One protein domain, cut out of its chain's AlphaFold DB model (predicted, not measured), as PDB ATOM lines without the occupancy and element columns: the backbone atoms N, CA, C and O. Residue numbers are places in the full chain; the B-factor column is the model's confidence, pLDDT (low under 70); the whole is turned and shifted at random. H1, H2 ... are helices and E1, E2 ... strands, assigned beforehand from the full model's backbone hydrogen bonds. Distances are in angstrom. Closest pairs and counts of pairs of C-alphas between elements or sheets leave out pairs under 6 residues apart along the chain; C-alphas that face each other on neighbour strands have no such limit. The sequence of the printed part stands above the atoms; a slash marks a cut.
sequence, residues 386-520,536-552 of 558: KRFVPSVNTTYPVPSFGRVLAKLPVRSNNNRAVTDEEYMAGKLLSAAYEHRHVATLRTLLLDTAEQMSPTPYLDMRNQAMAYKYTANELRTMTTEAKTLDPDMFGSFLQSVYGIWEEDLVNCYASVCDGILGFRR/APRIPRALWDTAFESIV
ATOM      1  N   LYS A 386     167.362 163.556  85.897       88.44
ATOM      2  CA  LYS A 386     168.253 163.942  86.988       88.44
ATOM      3  C   LYS A 386     168.857 165.304  86.681       88.44
ATOM      4  O   LYS A 386     169.078 165.638  85.520       88.44
ATOM      5  N   ARG A 387     169.121 166.059  87.738       90.38
ATOM      6  CA  ARG A 387     169.938 167.267  87.721       90.38
ATOM      7  C   ARG A 387     171.315 166.950  88.263       90.38
ATOM      8  O   ARG A 387     171.486 165.979  88.996       90.38
ATOM      9  N   PHE A 388     172.281 167.778  87.908       90.75
ATOM     10  CA  PHE A 388     173.688 167.535  88.187       90.75
ATOM     11  C   PHE A 388     174.241 168.726  88.961       90.75
ATOM     12  O   PHE A 388     174.573 169.755  88.379       90.75
ATOM     13  N   VAL A 389     174.277 168.596  90.290       91.19
ATOM     14  CA  VAL A 389     174.644 169.692  91.193       91.19
ATOM     15  C   VAL A 389     176.163 169.742  91.328       91.19
ATOM     16  O   VAL A 389     176.753 168.777  91.831       91.19
ATOM     17  N   PRO A 390     176.822 170.821  90.878       87.31
ATOM     18  CA  PRO A 390     178.265 170.936  90.992       87.31
ATOM     19  C   PRO A 390     178.683 171.077  92.460       87.31
ATOM     20  O   PRO A 390     178.034 171.740  93.264       87.31
ATOM     21  N   SER A 391     179.807 170.460  92.794       85.62
ATOM     22  CA  SER A 391     180.540 170.607  94.047       85.62
ATOM     23  C   SER A 391     182.006 170.916  93.726       85.62
ATOM     24  O   SER A 391     182.412 170.887  92.565       85.62
ATOM     25  N   VAL A 392     182.815 171.209  94.747       82.19
ATOM     26  CA  VAL A 392     184.215 171.645  94.582       82.19
ATOM     27  C   VAL A 392     185.036 170.651  93.753       82.19
ATOM     28  O   VAL A 392     185.811 171.064  92.901       82.19
ATOM     29  N   ASN A 393     184.838 169.349  93.977       83.38
ATOM     30  CA  ASN A 393     185.668 168.293  93.384       83.38
ATOM     31  C   ASN A 393     184.888 167.298  92.512       83.38
ATOM     32  O   ASN A 393     185.454 166.296  92.089       83.38
ATOM     33  N   THR A 394     183.576 167.479  92.347       87.94
ATOM     34  CA  THR A 394     182.738 166.537  91.592       87.94
ATOM     35  C   THR A 394     181.376 167.152  91.279       87.94
ATOM     36  O   THR A 394     181.091 168.290  91.644       87.94
ATOM     37  N   THR A 395     180.512 166.405  90.605       91.50
ATOM     38  CA  THR A 395     179.110 166.751  90.377       91.50
ATOM     39  C   THR A 395     178.239 165.624  90.913       91.50
ATOM     40  O   THR A 395     178.545 164.457  90.700       91.50
ATOM     41  N   TYR A 396     177.155 165.961  91.610       92.06
ATOM     42  CA  TYR A 396     176.273 164.976  92.226       92.06
ATOM     43  C   TYR A 396     174.946 164.879  91.470       92.06
ATOM     44  O   TYR A 396     174.282 165.902  91.268       92.06
ATOM     45  N   PRO A 397     174.520 163.673  91.062       91.38
ATOM     46  CA  PRO A 397     173.220 163.490  90.447       91.38
ATOM     47  C   PRO A 397     172.120 163.556  91.514       91.38
ATOM     48  O   PRO A 397     172.113 162.775  92.463       91.38
ATOM     49  N   VAL A 398     171.150 164.447  91.333       90.38
ATOM     50  CA  VAL A 398     169.955 164.552  92.183       90.38
ATOM     51  C   VAL A 398     168.691 164.357  91.345       90.38
ATOM     52  O   VAL A 398     168.641 164.780  90.186       90.38
ATOM     53  N   PRO A 399     167.647 163.702  91.870       87.56
ATOM     54  CA  PRO A 399     166.416 163.506  91.125       87.56
ATOM     55  C   PRO A 399     165.610 164.808  91.048       87.56
ATOM     56  O   PRO A 399     165.782 165.737  91.836       87.56
ATOM     57  N   SER A 400     164.651 164.853  90.127       83.44
ATOM     58  CA  SER A 400     163.620 165.896  90.136       83.44
ATOM     59  C   SER A 400     162.698 165.716  91.356       83.44
ATOM     60  O   SER A 400     161.876 164.795  91.373       83.44
ATOM     61  N   PHE A 401     162.813 166.582  92.368       84.50
ATOM     62  CA  PHE A 401     162.155 166.398  93.672       84.50
ATOM     63  C   PHE A 401     160.627 166.324  93.594       84.50
ATOM     64  O   PHE A 401     160.036 165.360  94.081       84.50
ATOM     65  N   GLY A 402     159.978 167.278  92.912       75.88
ATOM     66  CA  GLY A 402     158.515 167.291  92.764       75.88
ATOM     67  C   GLY A 402     157.976 166.001  92.134       75.88
ATOM     68  O   GLY A 402     156.937 165.474  92.532       75.88
ATOM     69  N   ARG A 403     158.741 165.403  91.210       73.75
ATOM     70  CA  ARG A 403     158.392 164.128  90.574       73.75
ATOM     71  C   ARG A 403     158.477 162.952  91.542       73.75
ATOM     72  O   ARG A 403     157.641 162.051  91.462       73.75
ATOM     73  N   VAL A 404     159.484 162.919  92.413       80.19
ATOM     74  CA  VAL A 404     159.596 161.866  93.429       80.19
ATOM     75  C   VAL A 404     158.471 162.012  94.448       80.19
ATOM     76  O   VAL A 404     157.753 161.040  94.661       80.19
ATOM     77  N   LEU A 405     158.239 163.222  94.970       79.25
ATOM     78  CA  LEU A 405     157.140 163.528  95.895       79.25
ATOM     79  C   LEU A 405     155.772 163.097  95.342       79.25
ATOM     80  O   LEU A 405     155.012 162.430  96.038       79.25
ATOM     81  N   ALA A 406     155.486 163.384  94.066       72.94
ATOM     82  CA  ALA A 406     154.239 162.974  93.412       72.94
ATOM     83  C   ALA A 406     154.071 161.448  93.316       72.94
ATOM     84  O   ALA A 406     152.959 160.923  93.367       72.94
ATOM     85  N   LYS A 407     155.178 160.725  93.121       73.56
ATOM     86  CA  LYS A 407     155.178 159.275  92.903       73.56
ATOM     87  C   LYS A 407     155.213 158.482  94.188       73.56
ATOM     88  O   LYS A 407     154.700 157.364  94.209       73.56
ATOM     89  N   LEU A 408     155.870 158.999  95.219       78.81
ATOM     90  CA  LEU A 408     156.165 158.262  96.438       78.81
ATOM     91  C   LEU A 408     154.913 157.645  97.082       78.81
ATOM     92  O   LEU A 408     154.969 156.441  97.324       78.81
ATOM     93  N   PRO A 409     153.760 158.338  97.208       74.06
ATOM     94  CA  PRO A 409     152.563 157.762  97.829       74.06
ATOM     95  C   PRO A 409     151.746 156.834  96.908       74.06
ATOM     96  O   PRO A 409     150.759 156.257  97.350       74.06
ATOM     97  N   VAL A 410     152.102 156.682  95.625       71.25
ATOM     98  CA  VAL A 410     151.280 155.936  94.651       71.25
ATOM     99  C   VAL A 410     151.774 154.501  94.467       71.25
ATOM    100  O   VAL A 410     152.914 154.281  94.052       71.25
ATOM    101  N   ARG A 411     150.912 153.503  94.676       69.94
ATOM    102  CA  ARG A 411     151.202 152.113  94.298       69.94
ATOM    103  C   ARG A 411     150.895 151.885  92.819       69.94
ATOM    104  O   ARG A 411     149.758 152.035  92.387       69.94
ATOM    105  N   SER A 412     151.910 151.503  92.046       61.34
ATOM    106  CA  SER A 412     151.750 151.115  90.635       61.34
ATOM    107  C   SER A 412     151.783 149.608  90.402       61.34
ATOM    108  O   SER A 412     151.580 149.159  89.281       61.34
ATOM    109  N   ASN A 413     152.084 148.830  91.441       62.28
ATOM    110  CA  ASN A 413     152.156 147.381  91.376       62.28
ATOM    111  C   ASN A 413     150.842 146.738  91.818       62.28
ATOM    112  O   ASN A 413     150.442 146.913  92.962       62.28
ATOM    113  N   ASN A 414     150.229 145.919  90.968       63.75
ATOM    114  CA  ASN A 414     149.057 145.122  91.340       63.75
ATOM    115  C   ASN A 414     149.400 143.697  91.812       63.75
ATOM    116  O   ASN A 414     148.499 142.879  92.000       63.75
ATOM    117  N   ASN A 415     150.687 143.386  92.026       66.94
ATOM    118  CA  ASN A 415     151.124 142.103  92.568       66.94
ATOM    119  C   ASN A 415     150.547 141.906  93.973       66.94
ATOM    120  O   ASN A 415     150.969 142.560  94.926       66.94
ATOM    121  N   ARG A 416     149.580 140.993  94.085       70.25
ATOM    122  CA  ARG A 416     148.896 140.664  95.339       70.25
ATOM    123  C   ARG A 416     149.768 139.868  96.310       70.25
ATOM    124  O   ARG A 416     149.383 139.732  97.462       70.25
ATOM    125  N   ALA A 417     150.909 139.347  95.855       76.06
ATOM    126  CA  ALA A 417     151.848 138.601  96.687       76.06
ATOM    127  C   ALA A 417     152.780 139.496  97.523       76.06
ATOM    128  O   ALA A 417     153.532 138.972  98.332       76.06
ATOM    129  N   VAL A 418     152.749 140.820  97.326       77.06
ATOM    130  CA  VAL A 418     153.571 141.789  98.067       77.06
ATOM    131  C   VAL A 418     152.647 142.726  98.831       77.06
ATOM    132  O   VAL A 418     151.757 143.333  98.217       77.06
ATOM    133  N   THR A 419     152.864 142.875 100.137       82.94
ATOM    134  CA  THR A 419     152.037 143.764 100.967       82.94
ATOM    135  C   THR A 419     152.229 145.235 100.579       82.94
ATOM    136  O   THR A 419     153.147 145.591  99.833       82.94
ATOM    137  N   ASP A 420     151.323 146.118 101.003       81.50
ATOM    138  CA  ASP A 420     151.499 147.563 100.791       81.50
ATOM    139  C   ASP A 420     152.724 148.073 101.549       81.50
ATOM    140  O   ASP A 420     153.498 148.867 101.017       81.50
ATOM    141  N   GLU A 421     152.964 147.537 102.739       85.88
ATOM    142  CA  GLU A 421     154.079 147.880 103.606       85.88
ATOM    143  C   GLU A 421     155.428 147.531 102.975       85.88
ATOM    144  O   GLU A 421     156.300 148.393 102.872       85.88
ATOM    145  N   GLU A 422     155.594 146.297 102.491       86.56
ATOM    146  CA  GLU A 422     156.831 145.844 101.845       86.56
ATOM    147  C   GLU A 422     157.107 146.624 100.559       86.56
ATOM    148  O   GLU A 422     158.241 147.043 100.306       86.56
ATOM    149  N   TYR A 423     156.064 146.862  99.759       84.38
ATOM    150  CA  TYR A 423     156.172 147.612  98.513       84.38
ATOM    151  C   TYR A 423     156.590 149.066  98.755       84.38
ATOM    152  O   TYR A 423     157.494 149.592  98.099       84.38
ATOM    153  N   MET A 424     155.935 149.728  99.707       85.75
ATOM    154  CA  MET A 424     156.208 151.122 100.034       85.75
ATOM    155  C   MET A 424     157.563 151.288 100.720       85.75
ATOM    156  O   MET A 424     158.283 152.227 100.380       85.75
ATOM    157  N   ALA A 425     157.970 150.353 101.585       89.69
ATOM    158  CA  ALA A 425     159.317 150.318 102.152       89.69
ATOM    159  C   ALA A 425     160.391 150.224 101.055       89.69
ATOM    160  O   ALA A 425     161.358 150.985 101.062       89.69
ATOM    161  N   GLY A 426     160.200 149.363 100.047       87.81
ATOM    162  CA  GLY A 426     161.119 149.271  98.909       87.81
ATOM    163  C   GLY A 426     161.156 150.527  98.034       87.81
ATOM    164  O   GLY A 426     162.225 150.924  97.557       87.81
ATOM    165  N   LYS A 427     160.018 151.211  97.860       86.69
ATOM    166  CA  LYS A 427     159.970 152.517  97.183       86.69
ATOM    167  C   LYS A 427     160.697 153.611  97.957       86.69
ATOM    168  O   LYS A 427     161.410 154.393  97.335       86.69
ATOM    169  N   LEU A 428     160.526 153.663  99.277       90.81
ATOM    170  CA  LEU A 428     161.224 154.604 100.152       90.81
ATOM    171  C   LEU A 428     162.732 154.350 100.138       90.81
ATOM    172  O   LEU A 428     163.492 155.292  99.951       90.81
ATOM    173  N   LEU A 429     163.164 153.087 100.203       91.44
ATOM    174  CA  LEU A 429     164.576 152.716 100.080       91.44
ATOM    175  C   LEU A 429     165.159 153.107  98.710       91.44
ATOM    176  O   LEU A 429     166.246 153.673  98.632       91.44
ATOM    177  N   SER A 430     164.413 152.882  97.622       88.38
ATOM    178  CA  SER A 430     164.822 153.327  96.281       88.38
ATOM    179  C   SER A 430     164.922 154.855  96.194       88.38
ATOM    180  O   SER A 430     165.856 155.385  95.597       88.38
ATOM    181  N   ALA A 431     163.975 155.578  96.799       89.62
ATOM    182  CA  ALA A 431     164.013 157.032  96.865       89.62
ATOM    183  C   ALA A 431     165.189 157.528  97.718       89.62
ATOM    184  O   ALA A 431     165.826 158.506  97.334       89.62
ATOM    185  N   ALA A 432     165.510 156.852  98.824       92.12
ATOM    186  CA  ALA A 432     166.653 157.178  99.668       92.12
ATOM    187  C   ALA A 432     167.969 157.060  98.895       92.12
ATOM    188  O   ALA A 432     168.789 157.972  98.958       92.12
ATOM    189  N   TYR A 433     168.138 156.001  98.098       90.19
ATOM    190  CA  TYR A 433     169.294 155.866  97.212       90.19
ATOM    191  C   TYR A 433     169.375 156.996  96.179       90.19
ATOM    192  O   TYR A 433     170.441 157.565  95.941       90.19
ATOM    193  N   GLU A 434     168.252 157.345  95.549       87.81
ATOM    194  CA  GLU A 434     168.207 158.451  94.588       87.81
ATOM    195  C   GLU A 434     168.601 159.785  95.247       87.81
ATOM    196  O   GLU A 434     169.242 160.613  94.609       87.81
ATOM    197  N   HIS A 435     168.303 159.958  96.539       91.69
ATOM    198  CA  HIS A 435     168.679 161.119  97.352       91.69
ATOM    199  C   HIS A 435     169.938 160.901  98.197       91.69
ATOM    200  O   HIS A 435     170.186 161.686  99.106       91.69
ATOM    201  N   ARG A 436     170.754 159.873  97.932       92.00
ATOM    202  CA  ARG A 436     171.874 159.484  98.813       92.00
ATOM    203  C   ARG A 436     172.895 160.598  99.072       92.00
ATOM    204  O   ARG A 436     173.562 160.586 100.100       92.00
ATOM    205  N   HIS A 437     172.974 161.574  98.168       91.69
ATOM    206  CA  HIS A 437     173.841 162.746  98.290       91.69
ATOM    207  C   HIS A 437     173.239 163.880  99.140       91.69
ATOM    208  O   HIS A 437     173.971 164.775  99.541       91.69
ATOM    209  N   VAL A 438     171.940 163.850  99.451       92.69
ATOM    210  CA  VAL A 438     171.254 164.827 100.312       92.69
ATOM    211  C   VAL A 438     170.989 164.175 101.667       92.69
ATOM    212  O   VAL A 438     169.996 163.465 101.840       92.69
ATOM    213  N   ALA A 439     171.896 164.389 102.625       92.19
ATOM    214  CA  ALA A 439     171.931 163.655 103.892       92.19
ATOM    215  C   ALA A 439     170.588 163.674 104.640       92.19
ATOM    216  O   ALA A 439     170.102 162.619 105.047       92.19
ATOM    217  N   THR A 440     169.968 164.850 104.757       92.88
ATOM    218  CA  THR A 440     168.704 165.060 105.474       92.88
ATOM    219  C   THR A 440     167.564 164.230 104.877       92.88
ATOM    220  O   THR A 440     166.879 163.493 105.588       92.88
ATOM    221  N   LEU A 441     167.393 164.284 103.550       93.50
ATOM    222  CA  LEU A 441     166.346 163.536 102.843       93.50
ATOM    223  C   LEU A 441     166.619 162.033 102.838       93.50
ATOM    224  O   LEU A 441     165.695 161.240 103.015       93.50
ATOM    225  N   ARG A 442     167.883 161.636 102.654       94.44
ATOM    226  CA  ARG A 442     168.310 160.235 102.719       94.44
ATOM    227  C   ARG A 442     167.903 159.605 104.047       94.44
ATOM    228  O   ARG A 442     167.258 158.561 104.032       94.44
ATOM    229  N   THR A 443     168.276 160.226 105.167       95.19
ATOM    230  CA  THR A 443     167.994 159.700 106.509       95.19
ATOM    231  C   THR A 443     166.492 159.584 106.743       95.19
ATOM    232  O   THR A 443     166.012 158.497 107.046       95.19
ATOM    233  N   LEU A 444     165.730 160.647 106.463       95.25
ATOM    234  CA  LEU A 444     164.269 160.632 106.579       95.25
ATOM    235  C   LEU A 444     163.630 159.466 105.803       95.25
ATOM    236  O   LEU A 444     162.758 158.767 106.319       95.25
ATOM    237  N   LEU A 445     164.056 159.246 104.556       94.94
ATOM    238  CA  LEU A 445     163.517 158.187 103.703       94.94
ATOM    239  C   LEU A 445     163.918 156.784 104.183       94.94
ATOM    240  O   LEU A 445     163.081 155.881 104.139       94.94
ATOM    241  N   LEU A 446     165.158 156.594 104.650       93.81
ATOM    242  CA  LEU A 446     165.623 155.322 105.216       93.81
ATOM    243  C   LEU A 446     164.870 154.969 106.499       93.81
ATOM    244  O   LEU A 446     164.353 153.855 106.599       93.81
ATOM    245  N   ASP A 447     164.745 155.920 107.422       95.06
ATOM    246  CA  ASP A 447     164.045 155.730 108.693       95.06
ATOM    247  C   ASP A 447     162.571 155.392 108.448       95.06
ATOM    248  O   ASP A 447     162.008 154.483 109.059       95.06
ATOM    249  N   THR A 448     161.938 156.080 107.491       93.19
ATOM    250  CA  THR A 448     160.554 155.789 107.092       93.19
ATOM    251  C   THR A 448     160.446 154.394 106.465       93.19
ATOM    252  O   THR A 448     159.503 153.660 106.761       93.19
ATOM    253  N   ALA A 449     161.402 153.993 105.618       92.81
ATOM    254  CA  ALA A 449     161.413 152.665 105.003       92.81
ATOM    255  C   ALA A 449     161.509 151.551 106.056       92.81
ATOM    256  O   ALA A 449     160.750 150.584 105.989       92.81
ATOM    257  N   GLU A 450     162.402 151.704 107.037       92.12
ATOM    258  CA  GLU A 450     162.578 150.760 108.148       92.12
ATOM    259  C   GLU A 450     161.332 150.669 109.028       92.12
ATOM    260  O   GLU A 450     160.918 149.575 109.412       92.12
ATOM    261  N   GLN A 451     160.688 151.807 109.300       92.75
ATOM    262  CA  GLN A 451     159.424 151.824 110.026       92.75
ATOM    263  C   GLN A 451     158.313 151.094 109.266       92.75
ATOM    264  O   GLN A 451     157.491 150.441 109.911       92.75
ATOM    265  N   MET A 452     158.267 151.201 107.934       88.38
ATOM    266  CA  MET A 452     157.253 150.548 107.101       88.38
ATOM    267  C   MET A 452     157.412 149.026 107.080       88.38
ATOM    268  O   MET A 452     156.449 148.317 107.365       88.38
ATOM    269  N   SER A 453     158.603 148.519 106.751       89.75
ATOM    270  CA  SER A 453     158.878 147.081 106.751       89.75
ATOM    271  C   SER A 453     160.378 146.783 106.877       89.75
ATOM    272  O   SER A 453     161.180 147.389 106.160       89.75
ATOM    273  N   PRO A 454     160.778 145.794 107.701       86.88
ATOM    274  CA  PRO A 454     162.155 145.301 107.735       86.88
ATOM    275  C   PRO A 454     162.528 144.482 106.485       86.88
ATOM    276  O   PRO A 454     163.709 144.254 106.236       86.88
ATOM    277  N   THR A 455     161.543 144.049 105.689       87.94
ATOM    278  CA  THR A 455     161.710 143.248 104.467       87.94
ATOM    279  C   THR A 455     161.216 144.021 103.237       87.94
ATOM    280  O   THR A 455     160.195 143.674 102.644       87.94
ATOM    281  N   PRO A 456     161.894 145.115 102.841       86.69
ATOM    282  CA  PRO A 456     161.457 145.930 101.712       86.69
ATOM    283  C   PRO A 456     161.470 145.134 100.400       86.69
ATOM    284  O   PRO A 456     162.466 144.502 100.046       86.69
ATOM    285  N   TYR A 457     160.382 145.228  99.635       84.25
ATOM    286  CA  TYR A 457     160.286 144.643  98.302       84.25
ATOM    287  C   TYR A 457     160.790 145.629  97.245       84.25
ATOM    288  O   TYR A 457     160.152 146.645  96.959       84.25
ATOM    289  N   LEU A 458     161.925 145.317  96.621       79.81
ATOM    290  CA  LEU A 458     162.444 146.091  95.496       79.81
ATOM    291  C   LEU A 458     161.710 145.702  94.205       79.81
ATOM    292  O   LEU A 458     161.925 144.630  93.645       79.81
ATOM    293  N   ASP A 459     160.830 146.582  93.720       67.94
ATOM    294  CA  ASP A 459     160.134 146.371  92.447       67.94
ATOM    295  C   ASP A 459     161.138 146.351  91.282       67.94
ATOM    296  O   ASP A 459     161.768 147.366  90.970       67.94
ATOM    297  N   MET A 460     161.226 145.203  90.599       53.22
ATOM    298  CA  MET A 460     162.094 144.971  89.434       53.22
ATOM    299  C   MET A 460     161.875 145.977  88.288       53.22
ATOM    300  O   MET A 460     162.718 146.120  87.406       53.22
ATOM    301  N   ARG A 461     160.759 146.718  88.286       51.25
ATOM    302  CA  ARG A 461     160.464 147.760  87.289       51.25
ATOM    303  C   ARG A 461     161.223 149.072  87.502       51.25
ATOM    304  O   ARG A 461     161.233 149.898  86.588       51.25
ATOM    305  N   ASN A 462     161.891 149.270  88.640       48.53
ATOM    306  CA  ASN A 462     162.897 150.326  88.805       48.53
ATOM    307  C   ASN A 462     164.227 149.846  88.194       48.53
ATOM    308  O   ASN A 462     165.164 149.448  88.886       48.53
ATOM    309  N   GLN A 463     164.263 149.850  86.856       43.38
ATOM    310  CA  GLN A 463     165.223 149.130  86.007       43.38
ATOM    311  C   GLN A 463     166.710 149.443  86.240       43.38
ATOM    312  O   GLN A 463     167.547 148.636  85.858       43.38
ATOM    313  N   ALA A 464     167.063 150.568  86.867       42.50
ATOM    314  CA  ALA A 464     168.469 150.902  87.107       42.50
ATOM    315  C   ALA A 464     169.097 150.115  88.274       42.50
ATOM    316  O   ALA A 464     170.318 150.011  88.343       42.50
ATOM    317  N   MET A 465     168.288 149.578  89.196       45.06
ATOM    318  CA  MET A 465     168.776 149.189  90.528       45.06
ATOM    319  C   MET A 465     168.356 147.800  90.994       45.06
ATOM    320  O   MET A 465     169.169 147.072  91.554       45.06
ATOM    321  N   ALA A 466     167.110 147.403  90.737       39.91
ATOM    322  CA  ALA A 466     166.553 146.169  91.294       39.91
ATOM    323  C   ALA A 466     167.136 144.877  90.684       39.91
ATOM    324  O   ALA A 466     166.997 143.812  91.273       39.91
ATOM    325  N   TYR A 467     167.797 144.959  89.522       46.38
ATOM    326  CA  TYR A 467     168.490 143.814  88.917       46.38
ATOM    327  C   TYR A 467     169.919 143.629  89.435       46.38
ATOM    328  O   TYR A 467     170.472 142.546  89.289       46.38
ATOM    329  N   LYS A 468     170.514 144.674  90.025       58.62
ATOM    330  CA  LYS A 468     171.929 144.678  90.419       58.62
ATOM    331  C   LYS A 468     172.147 144.549  91.921       58.62
ATOM    332  O   LYS A 468     173.218 144.106  92.313       58.62
ATOM    333  N   TYR A 469     171.167 144.947  92.735       70.69
ATOM    334  CA  TYR A 469     171.359 145.085  94.175       70.69
ATOM    335  C   TYR A 469     170.198 144.489  94.970       70.69
ATOM    336  O   TYR A 469     169.023 144.753  94.712       70.69
ATOM    337  N   THR A 470     170.546 143.724  95.995       80.31
ATOM    338  CA  THR A 470     169.678 143.362  97.111       80.31
ATOM    339  C   THR A 470     169.314 144.600  97.934       80.31
ATOM    340  O   THR A 470     169.979 145.636  97.878       80.31
ATOM    341  N   ALA A 471     168.272 144.499  98.764       83.06
ATOM    342  CA  ALA A 471     167.902 145.577  99.684       83.06
ATOM    343  C   ALA A 471     169.051 145.986 100.621       83.06
ATOM    344  O   ALA A 471     169.207 147.169 100.914       83.06
ATOM    345  N   ASN A 472     169.869 145.023 101.056       85.56
ATOM    346  CA  ASN A 472     171.018 145.291 101.915       85.56
ATOM    347  C   ASN A 472     172.130 146.018 101.162       85.56
ATOM    348  O   ASN A 472     172.601 147.038 101.648       85.56
ATOM    349  N   GLU A 473     172.502 145.554  99.967       85.94
ATOM    350  CA  GLU A 473     173.491 146.250  99.132       85.94
ATOM    351  C   GLU A 473     173.041 147.679  98.834       85.94
ATOM    352  O   GLU A 473     173.821 148.620  98.962       85.94
ATOM    353  N   LEU A 474     171.754 147.862  98.530       84.50
ATOM    354  CA  LEU A 474     171.205 149.180  98.260       84.50
ATOM    355  C   LEU A 474     171.243 150.095  99.485       84.50
ATOM    356  O   LEU A 474     171.570 151.276  99.361       84.50
ATOM    357  N   ARG A 475     170.949 149.557 100.672       87.25
ATOM    358  CA  ARG A 475     171.078 150.284 101.939       87.25
ATOM    359  C   ARG A 475     172.530 150.686 102.186       87.25
ATOM    360  O   ARG A 475     172.778 151.859 102.444       87.25
ATOM    361  N   THR A 476     173.478 149.764 102.025       88.00
ATOM    362  CA  THR A 476     174.916 150.034 102.173       88.00
ATOM    363  C   THR A 476     175.372 151.143 101.229       88.00
ATOM    364  O   THR A 476     175.886 152.159 101.687       88.00
ATOM    365  N   MET A 477     175.076 151.026  99.930       86.69
ATOM    366  CA  MET A 477     175.413 152.055  98.938       86.69
ATOM    367  C   MET A 477     174.788 153.418  99.256       86.69
ATOM    368  O   MET A 477     175.379 154.455  98.969       86.69
ATOM    369  N   THR A 478     173.580 153.428  99.822       87.69
ATOM    370  CA  THR A 478     172.887 154.663 100.207       87.69
ATOM    371  C   THR A 478     173.570 155.330 101.402       87.69
ATOM    372  O   THR A 478     173.800 156.541 101.386       87.69
ATOM    373  N   THR A 479     173.912 154.553 102.429       88.81
ATOM    374  CA  THR A 479     174.532 155.045 103.666       88.81
ATOM    375  C   THR A 479     175.978 155.488 103.451       88.81
ATOM    376  O   THR A 479     176.385 156.517 103.986       88.81
ATOM    377  N   GLU A 480     176.738 154.759 102.633       90.31
ATOM    378  CA  GLU A 480     178.154 155.034 102.347       90.31
ATOM    379  C   GLU A 480     178.365 156.119 101.279       90.31
ATOM    380  O   GLU A 480     179.497 156.524 101.005       90.31
ATOM    381  N   ALA A 481     177.289 156.614 100.662       87.44
ATOM    382  CA  ALA A 481     177.390 157.645  99.644       87.44
ATOM    383  C   ALA A 481     177.969 158.950 100.200       87.44
ATOM    384  O   ALA A 481     177.562 159.447 101.255       87.44
ATOM    385  N   LYS A 482     178.866 159.556  99.414       90.19
ATOM    386  CA  LYS A 482     179.346 160.918  99.653       90.19
ATOM    387  C   LYS A 482     178.175 161.894  99.622       90.19
ATOM    388  O   LYS A 482     177.308 161.801  98.752       90.19
ATOM    389  N   THR A 483     178.180 162.840 100.547       90.19
ATOM    390  CA  THR A 483     177.134 163.852 100.673       90.19
ATOM    391  C   THR A 483     177.546 165.142  99.981       90.19
ATOM    392  O   THR A 483     178.711 165.541 100.019       90.19
ATOM    393  N   LEU A 484     176.574 165.792  99.353       90.31
ATOM    394  CA  LEU A 484     176.698 167.155  98.875       90.31
ATOM    395  C   LEU A 484     176.829 168.091 100.082       90.31
ATOM    396  O   LEU A 484     176.211 167.868 101.124       90.31
ATOM    397  N   ASP A 485     177.655 169.118  99.928       90.25
ATOM    398  CA  ASP A 485     177.794 170.168 100.927       90.25
ATOM    399  C   ASP A 485     176.448 170.905 101.125       90.25
ATOM    400  O   ASP A 485     175.820 171.269 100.123       90.25
ATOM    401  N   PRO A 486     175.980 171.108 102.373       89.62
ATOM    402  CA  PRO A 486     174.683 171.733 102.633       89.62
ATOM    403  C   PRO A 486     174.538 173.140 102.042       89.62
ATOM    404  O   PRO A 486     173.482 173.458 101.496       89.62
ATOM    405  N   ASP A 487     175.589 173.963 102.062       90.38
ATOM    406  CA  ASP A 487     175.526 175.334 101.538       90.38
ATOM    407  C   ASP A 487     175.429 175.330 100.007       90.38
ATOM    408  O   ASP A 487     174.656 176.090  99.410       90.38
ATOM    409  N   MET A 488     176.160 174.420  99.354       90.31
ATOM    410  CA  MET A 488     176.053 174.192  97.908       90.31
ATOM    411  C   MET A 488     174.661 173.681  97.520       90.31
ATOM    412  O   MET A 488     174.089 174.129  96.523       90.31
ATOM    413  N   PHE A 489     174.093 172.768  98.313       91.44
ATOM    414  CA  PHE A 489     172.748 172.255  98.080       91.44
ATOM    415  C   PHE A 489     171.679 173.333  98.273       91.44
ATOM    416  O   PHE A 489     170.822 173.503  97.404       91.44
ATOM    417  N   GLY A 490     171.754 174.099  99.361       89.00
ATOM    418  CA  GLY A 490     170.855 175.217  99.632       89.00
ATOM    419  C   GLY A 490     170.918 176.286  98.540       89.00
ATOM    420  O   GLY A 490     169.880 176.752  98.068       89.00
ATOM    421  N   SER A 491     172.124 176.605  98.058       89.38
ATOM    422  CA  SER A 491     172.326 177.527  96.934       89.38
ATOM    423  C   SER A 491     171.668 177.020  95.652       89.38
ATOM    424  O   SER A 491     171.006 177.790  94.961       89.38
ATOM    425  N   PHE A 492     171.795 175.725  95.353       89.62
ATOM    426  CA  PHE A 492     171.113 175.086  94.227       89.62
ATOM    427  C   PHE A 492     169.582 175.124  94.372       89.62
ATOM    428  O   PHE A 492     168.870 175.454  93.423       89.62
ATOM    429  N   LEU A 493     169.049 174.818  95.557       86.25
ATOM    430  CA  LEU A 493     167.605 174.871  95.792       86.25
ATOM    431  C   LEU A 493     167.052 176.280  95.588       86.25
ATOM    432  O   LEU A 493     166.045 176.446  94.899       86.25
ATOM    433  N   GLN A 494     167.745 177.296  96.091       83.62
ATOM    434  CA  GLN A 494     167.370 178.685  95.859       83.62
ATOM    435  C   GLN A 494     167.502 179.082  94.389       83.62
ATOM    436  O   GLN A 494     166.611 179.722  93.833       83.62
ATOM    437  N   SER A 495     168.589 178.678  93.730       81.31
ATOM    438  CA  SER A 495     168.889 179.104  92.365       81.31
ATOM    439  C   SER A 495     167.938 178.513  91.324       81.31
ATOM    440  O   SER A 495     167.657 179.198  90.335       81.31
ATOM    441  N   VAL A 496     167.480 177.269  91.523       80.31
ATOM    442  CA  VAL A 496     166.678 176.532  90.535       80.31
ATOM    443  C   VAL A 496     165.217 176.369  90.948       80.31
ATOM    444  O   VAL A 496     164.349 176.296  90.079       80.31
ATOM    445  N   TYR A 497     164.926 176.312  92.247       77.88
ATOM    446  CA  TYR A 497     163.569 176.136  92.764       77.88
ATOM    447  C   TYR A 497     163.085 177.313  93.621       77.88
ATOM    448  O   TYR A 497     161.913 177.335  93.959       77.88
ATOM    449  N   GLY A 498     163.924 178.280  94.001       79.38
ATOM    450  CA  GLY A 498     163.502 179.398  94.857       79.38
ATOM    451  C   GLY A 498     162.931 178.966  96.215       79.38
ATOM    452  O   GLY A 498     162.029 179.626  96.730       79.38
ATOM    453  N   ILE A 499     163.402 177.840  96.762       80.56
ATOM    454  CA  ILE A 499     162.986 177.306  98.070       80.56
ATOM    455  C   ILE A 499     164.196 177.059  98.969       80.56
ATOM    456  O   ILE A 499     165.317 176.892  98.482       80.56
ATOM    457  N   TRP A 500     163.952 176.963 100.275       84.31
ATOM    458  CA  TRP A 500     164.958 176.537 101.244       84.31
ATOM    459  C   TRP A 500     164.976 175.011 101.395       84.31
ATOM    460  O   TRP A 500     164.001 174.322 101.084       84.31
ATOM    461  N   GLU A 501     166.086 174.466 101.902       87.31
ATOM    462  CA  GLU A 501     166.186 173.028 102.193       87.31
ATOM    463  C   GLU A 501     165.110 172.577 103.187       87.31
ATOM    464  O   GLU A 501     164.491 171.534 102.985       87.31
ATOM    465  N   GLU A 502     164.826 173.387 104.208       85.31
ATOM    466  CA  GLU A 502     163.790 173.097 105.202       85.31
ATOM    467  C   GLU A 502     162.404 172.918 104.559       85.31
ATOM    468  O   GLU A 502     161.694 171.968 104.888       85.31
ATOM    469  N   ASP A 503     162.041 173.756 103.580       81.19
ATOM    470  CA  ASP A 503     160.770 173.638 102.852       81.19
ATOM    471  C   ASP A 503     160.670 172.295 102.118       81.19
ATOM    472  O   ASP A 503     159.631 171.625 102.134       81.19
ATOM    473  N   LEU A 504     161.770 171.881 101.483       84.75
ATOM    474  CA  LEU A 504     161.850 170.611 100.773       84.75
ATOM    475  C   LEU A 504     161.741 169.426 101.740       84.75
ATOM    476  O   LEU A 504     160.969 168.499 101.488       84.75
ATOM    477  N   VAL A 505     162.478 169.463 102.851       88.44
ATOM    478  CA  VAL A 505     162.446 168.427 103.895       88.44
ATOM    479  C   VAL A 505     161.045 168.313 104.491       88.44
ATOM    480  O   VAL A 505     160.530 167.202 104.589       88.44
ATOM    481  N   ASN A 506     160.381 169.433 104.783       80.44
ATOM    482  CA  ASN A 506     159.004 169.461 105.282       80.44
ATOM    483  C   ASN A 506     158.012 168.828 104.292       80.44
ATOM    484  O   ASN A 506     157.111 168.090 104.701       80.44
ATOM    485  N   CYS A 507     158.192 169.048 102.984       81.94
ATOM    486  CA  CYS A 507     157.377 168.387 101.962       81.94
ATOM    487  C   CYS A 507     157.557 166.864 101.986       81.94
ATOM    488  O   CYS A 507     156.568 166.126 101.965       81.94
ATOM    489  N   TYR A 508     158.802 166.384 102.043       87.56
ATOM    490  CA  TYR A 508     159.087 164.950 102.138       87.56
ATOM    491  C   TYR A 508     158.563 164.349 103.439       87.56
ATOM    492  O   TYR A 508     157.932 163.295 103.391       87.56
ATOM    493  N   ALA A 509     158.761 165.027 104.570       85.38
ATOM    494  CA  ALA A 509     158.290 164.582 105.876       85.38
ATOM    495  C   ALA A 509     156.771 164.414 105.871       85.38
ATOM    496  O   ALA A 509     156.278 163.352 106.225       85.38
ATOM    497  N   SER A 510     156.028 165.385 105.334       79.12
ATOM    498  CA  SER A 510     154.572 165.281 105.236       79.12
ATOM    499  C   SER A 510     154.106 164.127 104.335       79.12
ATOM    500  O   SER A 510     153.129 163.448 104.656       79.12
ATOM    501  N   VAL A 511     154.802 163.855 103.222       82.38
ATOM    502  CA  VAL A 511     154.500 162.682 102.381       82.38
ATOM    503  C   VAL A 511     154.810 161.375 103.121       82.38
ATOM    504  O   VAL A 511     153.995 160.452 103.074       82.38
ATOM    505  N   CYS A 512     155.946 161.291 103.818       86.12
ATOM    506  CA  CYS A 512     156.323 160.136 104.633       86.12
ATOM    507  C   CYS A 512     155.330 159.896 105.778       86.12
ATOM    508  O   CYS A 512     154.878 158.767 105.956       86.12
ATOM    509  N   ASP A 513     154.908 160.946 106.481       81.19
ATOM    510  CA  ASP A 513     153.884 160.885 107.525       81.19
ATOM    511  C   ASP A 513     152.542 160.417 106.969       81.19
ATOM    512  O   ASP A 513     151.857 159.622 107.606       81.19
ATOM    513  N   GLY A 514     152.173 160.846 105.759       76.88
ATOM    514  CA  GLY A 514     151.003 160.325 105.056       76.88
ATOM    515  C   GLY A 514     151.116 158.820 104.798       76.88
ATOM    516  O   GLY A 514     150.179 158.078 105.088       76.88
ATOM    517  N   ILE A 515     152.277 158.357 104.317       79.88
ATOM    518  CA  ILE A 515     152.578 156.934 104.077       79.88
ATOM    519  C   ILE A 515     152.502 156.122 105.379       79.88
ATOM    520  O   ILE A 515     151.846 155.083 105.413       79.88
ATOM    521  N   LEU A 516     153.102 156.612 106.465       77.19
ATOM    522  CA  LEU A 516     153.019 155.994 107.791       77.19
ATOM    523  C   LEU A 516     151.606 156.097 108.384       77.19
ATOM    524  O   LEU A 516     151.180 155.220 109.128       77.19
ATOM    525  N   GLY A 517     150.848 157.138 108.050       65.06
ATOM    526  CA  GLY A 517     149.459 157.339 108.453       65.06
ATOM    527  C   GLY A 517     148.522 156.270 107.891       65.06
ATOM    528  O   GLY A 517     147.631 155.822 108.614       65.06
ATOM    529  N   PHE A 518     148.784 155.757 106.679       54.59
ATOM    530  CA  PHE A 518     148.101 154.563 106.152       54.59
ATOM    531  C   PHE A 518     148.263 153.336 107.072       54.59
ATOM    532  O   PHE A 518     147.391 152.469 107.084       54.59
ATOM    533  N   ARG A 519     149.323 153.278 107.894       42.31
ATOM    534  CA  ARG A 519     149.576 152.216 108.884       42.31
ATOM    535  C   ARG A 519     148.675 152.308 110.120       42.31
ATOM    536  O   ARG A 519     148.514 151.314 110.823       42.31
ATOM    537  N   ARG A 520     148.069 153.465 110.425       33.66
ATOM    538  CA  ARG A 520     147.176 153.629 111.593       33.66
ATOM    539  C   ARG A 520     145.752 153.130 111.301       33.66
ATOM    540  O   ARG A 520     144.775 153.801 111.609       33.66
ATOM    541  N   ALA A 536     146.402 166.746 100.921       38.47
ATOM    542  CA  ALA A 536     147.736 166.526 100.430       38.47
ATOM    543  C   ALA A 536     148.626 167.705 100.821       38.47
ATOM    544  O   ALA A 536     148.152 168.849 100.800       38.47
ATOM    545  N   PRO A 537     149.891 167.442 101.186       39.62
ATOM    546  CA  PRO A 537     150.824 168.511 101.470       39.62
ATOM    547  C   PRO A 537     150.823 169.503 100.314       39.62
ATOM    548  O   PRO A 537     150.885 169.118  99.143       39.62
ATOM    549  N   ARG A 538     150.738 170.791 100.650       48.19
ATOM    550  CA  ARG A 538     150.939 171.858  99.673       48.19
ATOM    551  C   ARG A 538     152.394 171.797  99.233       48.19
ATOM    552  O   ARG A 538     153.268 172.277  99.942       48.19
ATOM    553  N   ILE A 539     152.648 171.170  98.090       52.53
ATOM    554  CA  ILE A 539     153.976 171.159  97.483       52.53
ATOM    555  C   ILE A 539     154.156 172.515  96.781       52.53
ATOM    556  O   ILE A 539     153.337 172.821  95.907       52.53
ATOM    557  N   PRO A 540     155.178 173.316  97.143       53.91
ATOM    558  CA  PRO A 540     155.434 174.625  96.552       53.91
ATOM    559  C   PRO A 540     155.390 174.601  95.024       53.91
ATOM    560  O   PRO A 540     156.001 173.734  94.399       53.91
ATOM    561  N   ARG A 541     154.721 175.588  94.412       54.81
ATOM    562  CA  ARG A 541     154.619 175.735  92.949       54.81
ATOM    563  C   ARG A 541     155.971 175.635  92.238       54.81
ATOM    564  O   ARG A 541     156.074 175.012  91.187       54.81
ATOM    565  N   ALA A 542     157.018 176.169  92.851       54.06
ATOM    566  CA  ALA A 542     158.347 176.181  92.268       54.06
ATOM    567  C   ALA A 542     159.004 174.786  92.160       54.06
ATOM    568  O   ALA A 542     159.816 174.561  91.267       54.06
ATOM    569  N   LEU A 543     158.590 173.803  92.976       53.25
ATOM    570  CA  LEU A 543     158.976 172.391  92.808       53.25
ATOM    571  C   LEU A 543     158.274 171.707  91.619       53.25
ATOM    572  O   LEU A 543     158.652 170.592  91.247       53.25
ATOM    573  N   TRP A 544     157.255 172.346  91.030       55.53
ATOM    574  CA  TRP A 544     156.429 171.788  89.956       55.53
ATOM    575  C   TRP A 544     156.732 172.327  88.567       55.53
ATOM    576  O   TRP A 544     156.535 171.586  87.606       55.53
ATOM    577  N   ASP A 545     157.251 173.549  88.434       44.31
ATOM    578  CA  ASP A 545     157.617 174.114  87.123       44.31
ATOM    579  C   ASP A 545     158.690 173.261  86.403       44.31
ATOM    580  O   ASP A 545     158.858 173.329  85.190       44.31
ATOM    581  N   THR A 546     159.341 172.352  87.137       44.44
ATOM    582  CA  THR A 546     160.331 171.377  86.658       44.44
ATOM    583  C   THR A 546     159.771 169.949  86.499       44.44
ATOM    584  O   THR A 546     160.508 169.028  86.157       44.44
ATOM    585  N   ALA A 547     158.490 169.721  86.811       36.53
ATOM    586  CA  ALA A 547     157.825 168.411  86.825       36.53
ATOM    587  C   ALA A 547     156.877 168.187  85.627       36.53
ATOM    588  O   ALA A 547     156.256 167.121  85.524       36.53
ATOM    589  N   PHE A 548     156.770 169.165  84.720       35.09
ATOM    590  CA  PHE A 548     155.855 169.188  83.575       35.09
ATOM    591  C   PHE A 548     156.252 168.243  82.430       35.09
ATOM    592  O   PHE A 548     156.273 168.637  81.280       35.09
ATOM    593  N   GLU A 549     156.480 166.959  82.707       38.25
ATOM    594  CA  GLU A 549     156.623 165.933  81.664       38.25
ATOM    595  C   GLU A 549     156.332 164.530  82.232       38.25
ATOM    596  O   GLU A 549     157.191 163.856  82.802       38.25
ATOM    597  N   SER A 550     155.075 164.087  82.064       31.30
ATOM    598  CA  SER A 550     154.517 162.715  82.199       31.30
ATOM    599  C   SER A 550     155.146 161.745  83.230       31.30
ATOM    600  O   SER A 550     156.315 161.349  83.161       31.30
ATOM    601  N   ILE A 551     154.337 161.243  84.170       38.09
ATOM    602  CA  ILE A 551     154.808 160.535  85.371       38.09
ATOM    603  C   ILE A 551     154.602 159.013  85.245       38.09
ATOM    604  O   ILE A 551     153.612 158.404  85.613       38.09
ATOM    605  N   VAL A 552     155.620 158.343  84.720       33.09
ATOM    606  CA  VAL A 552     155.598 156.904  84.393       33.09
ATOM    607  C   VAL A 552     155.444 155.978  85.615       33.09
ATOM    608  O   VAL A 552     156.247 156.096  86.540       33.09
TER     609      VAL A 552
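This is residues 386 to 520 and 536 to 552 of the 558 residues of the protein "RNA-directed RNA polymerase" of Anthurium amnicola (UniProt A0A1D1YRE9). A helical hairpin, H2 and H3, makes the core together with H6, which runs side by side with H3, while the shorter H4 packs slantwise on H2. At one end H5 stands crosswise at the start of H6, next to a small hairpin of strands, E1 and E2. The printed part has 152 residues, with two antiparallel strands, then six helices, and is mostly helix. It is compact, with a radius of gyration of the C-alphas of 15.1 A and spans of 44 by 33 by 27 A.

E1, residues 386 to 390, and E2, residues 395 to 399, form an antiparallel hairpin, with N 387 and O 398 within hydrogen-bond range at 2.8 A. H2, residues 420 to 434, and H3, residues 439 to 452, form a helical hairpin and touch, their closest C-alphas, of Ala 425 and Ala 449, 4.2 A apart. H4, residues 471 to 479, touches H2, the closest C-alphas, of Tyr 433 and Thr 478, being 4.8 A apart. H5, residues 486 to 497, is about perpendicular, at 86 degrees, to H6, residues 501 to 517; they only just touch, with 3 pairs of C-alphas within 8 A, the closest being Gly 490 and Glu 501 at 5.8 A, through residues 489 to 493 and residue 501 alone. H6 touches H3 at a shallow tilt of 3 degrees, the same way, the closest C-alphas being Leu 441 and Val 505 at 6.3 A. In H2 to H6 and H1, residues 401 to 407, every O i to N i+4 pair is within hydrogen-bond range.

E1 begins at C-alpha 386 (168.253, 163.942, 86.988). H2 measures 20.9 A, H3 19.9 A and H6 23.8 A, ending at C-alpha 517 (149.459, 157.339, 108.453).

Residues 521 to 535 are not printed, with 17.1 A between C-alphas 520 and 536. The links H1 to H2 and H3 to H4 are long. The model's pLDDT is under 70 at residues 411 to 415, 459 to 468, 517 to 520 and 536 to 552.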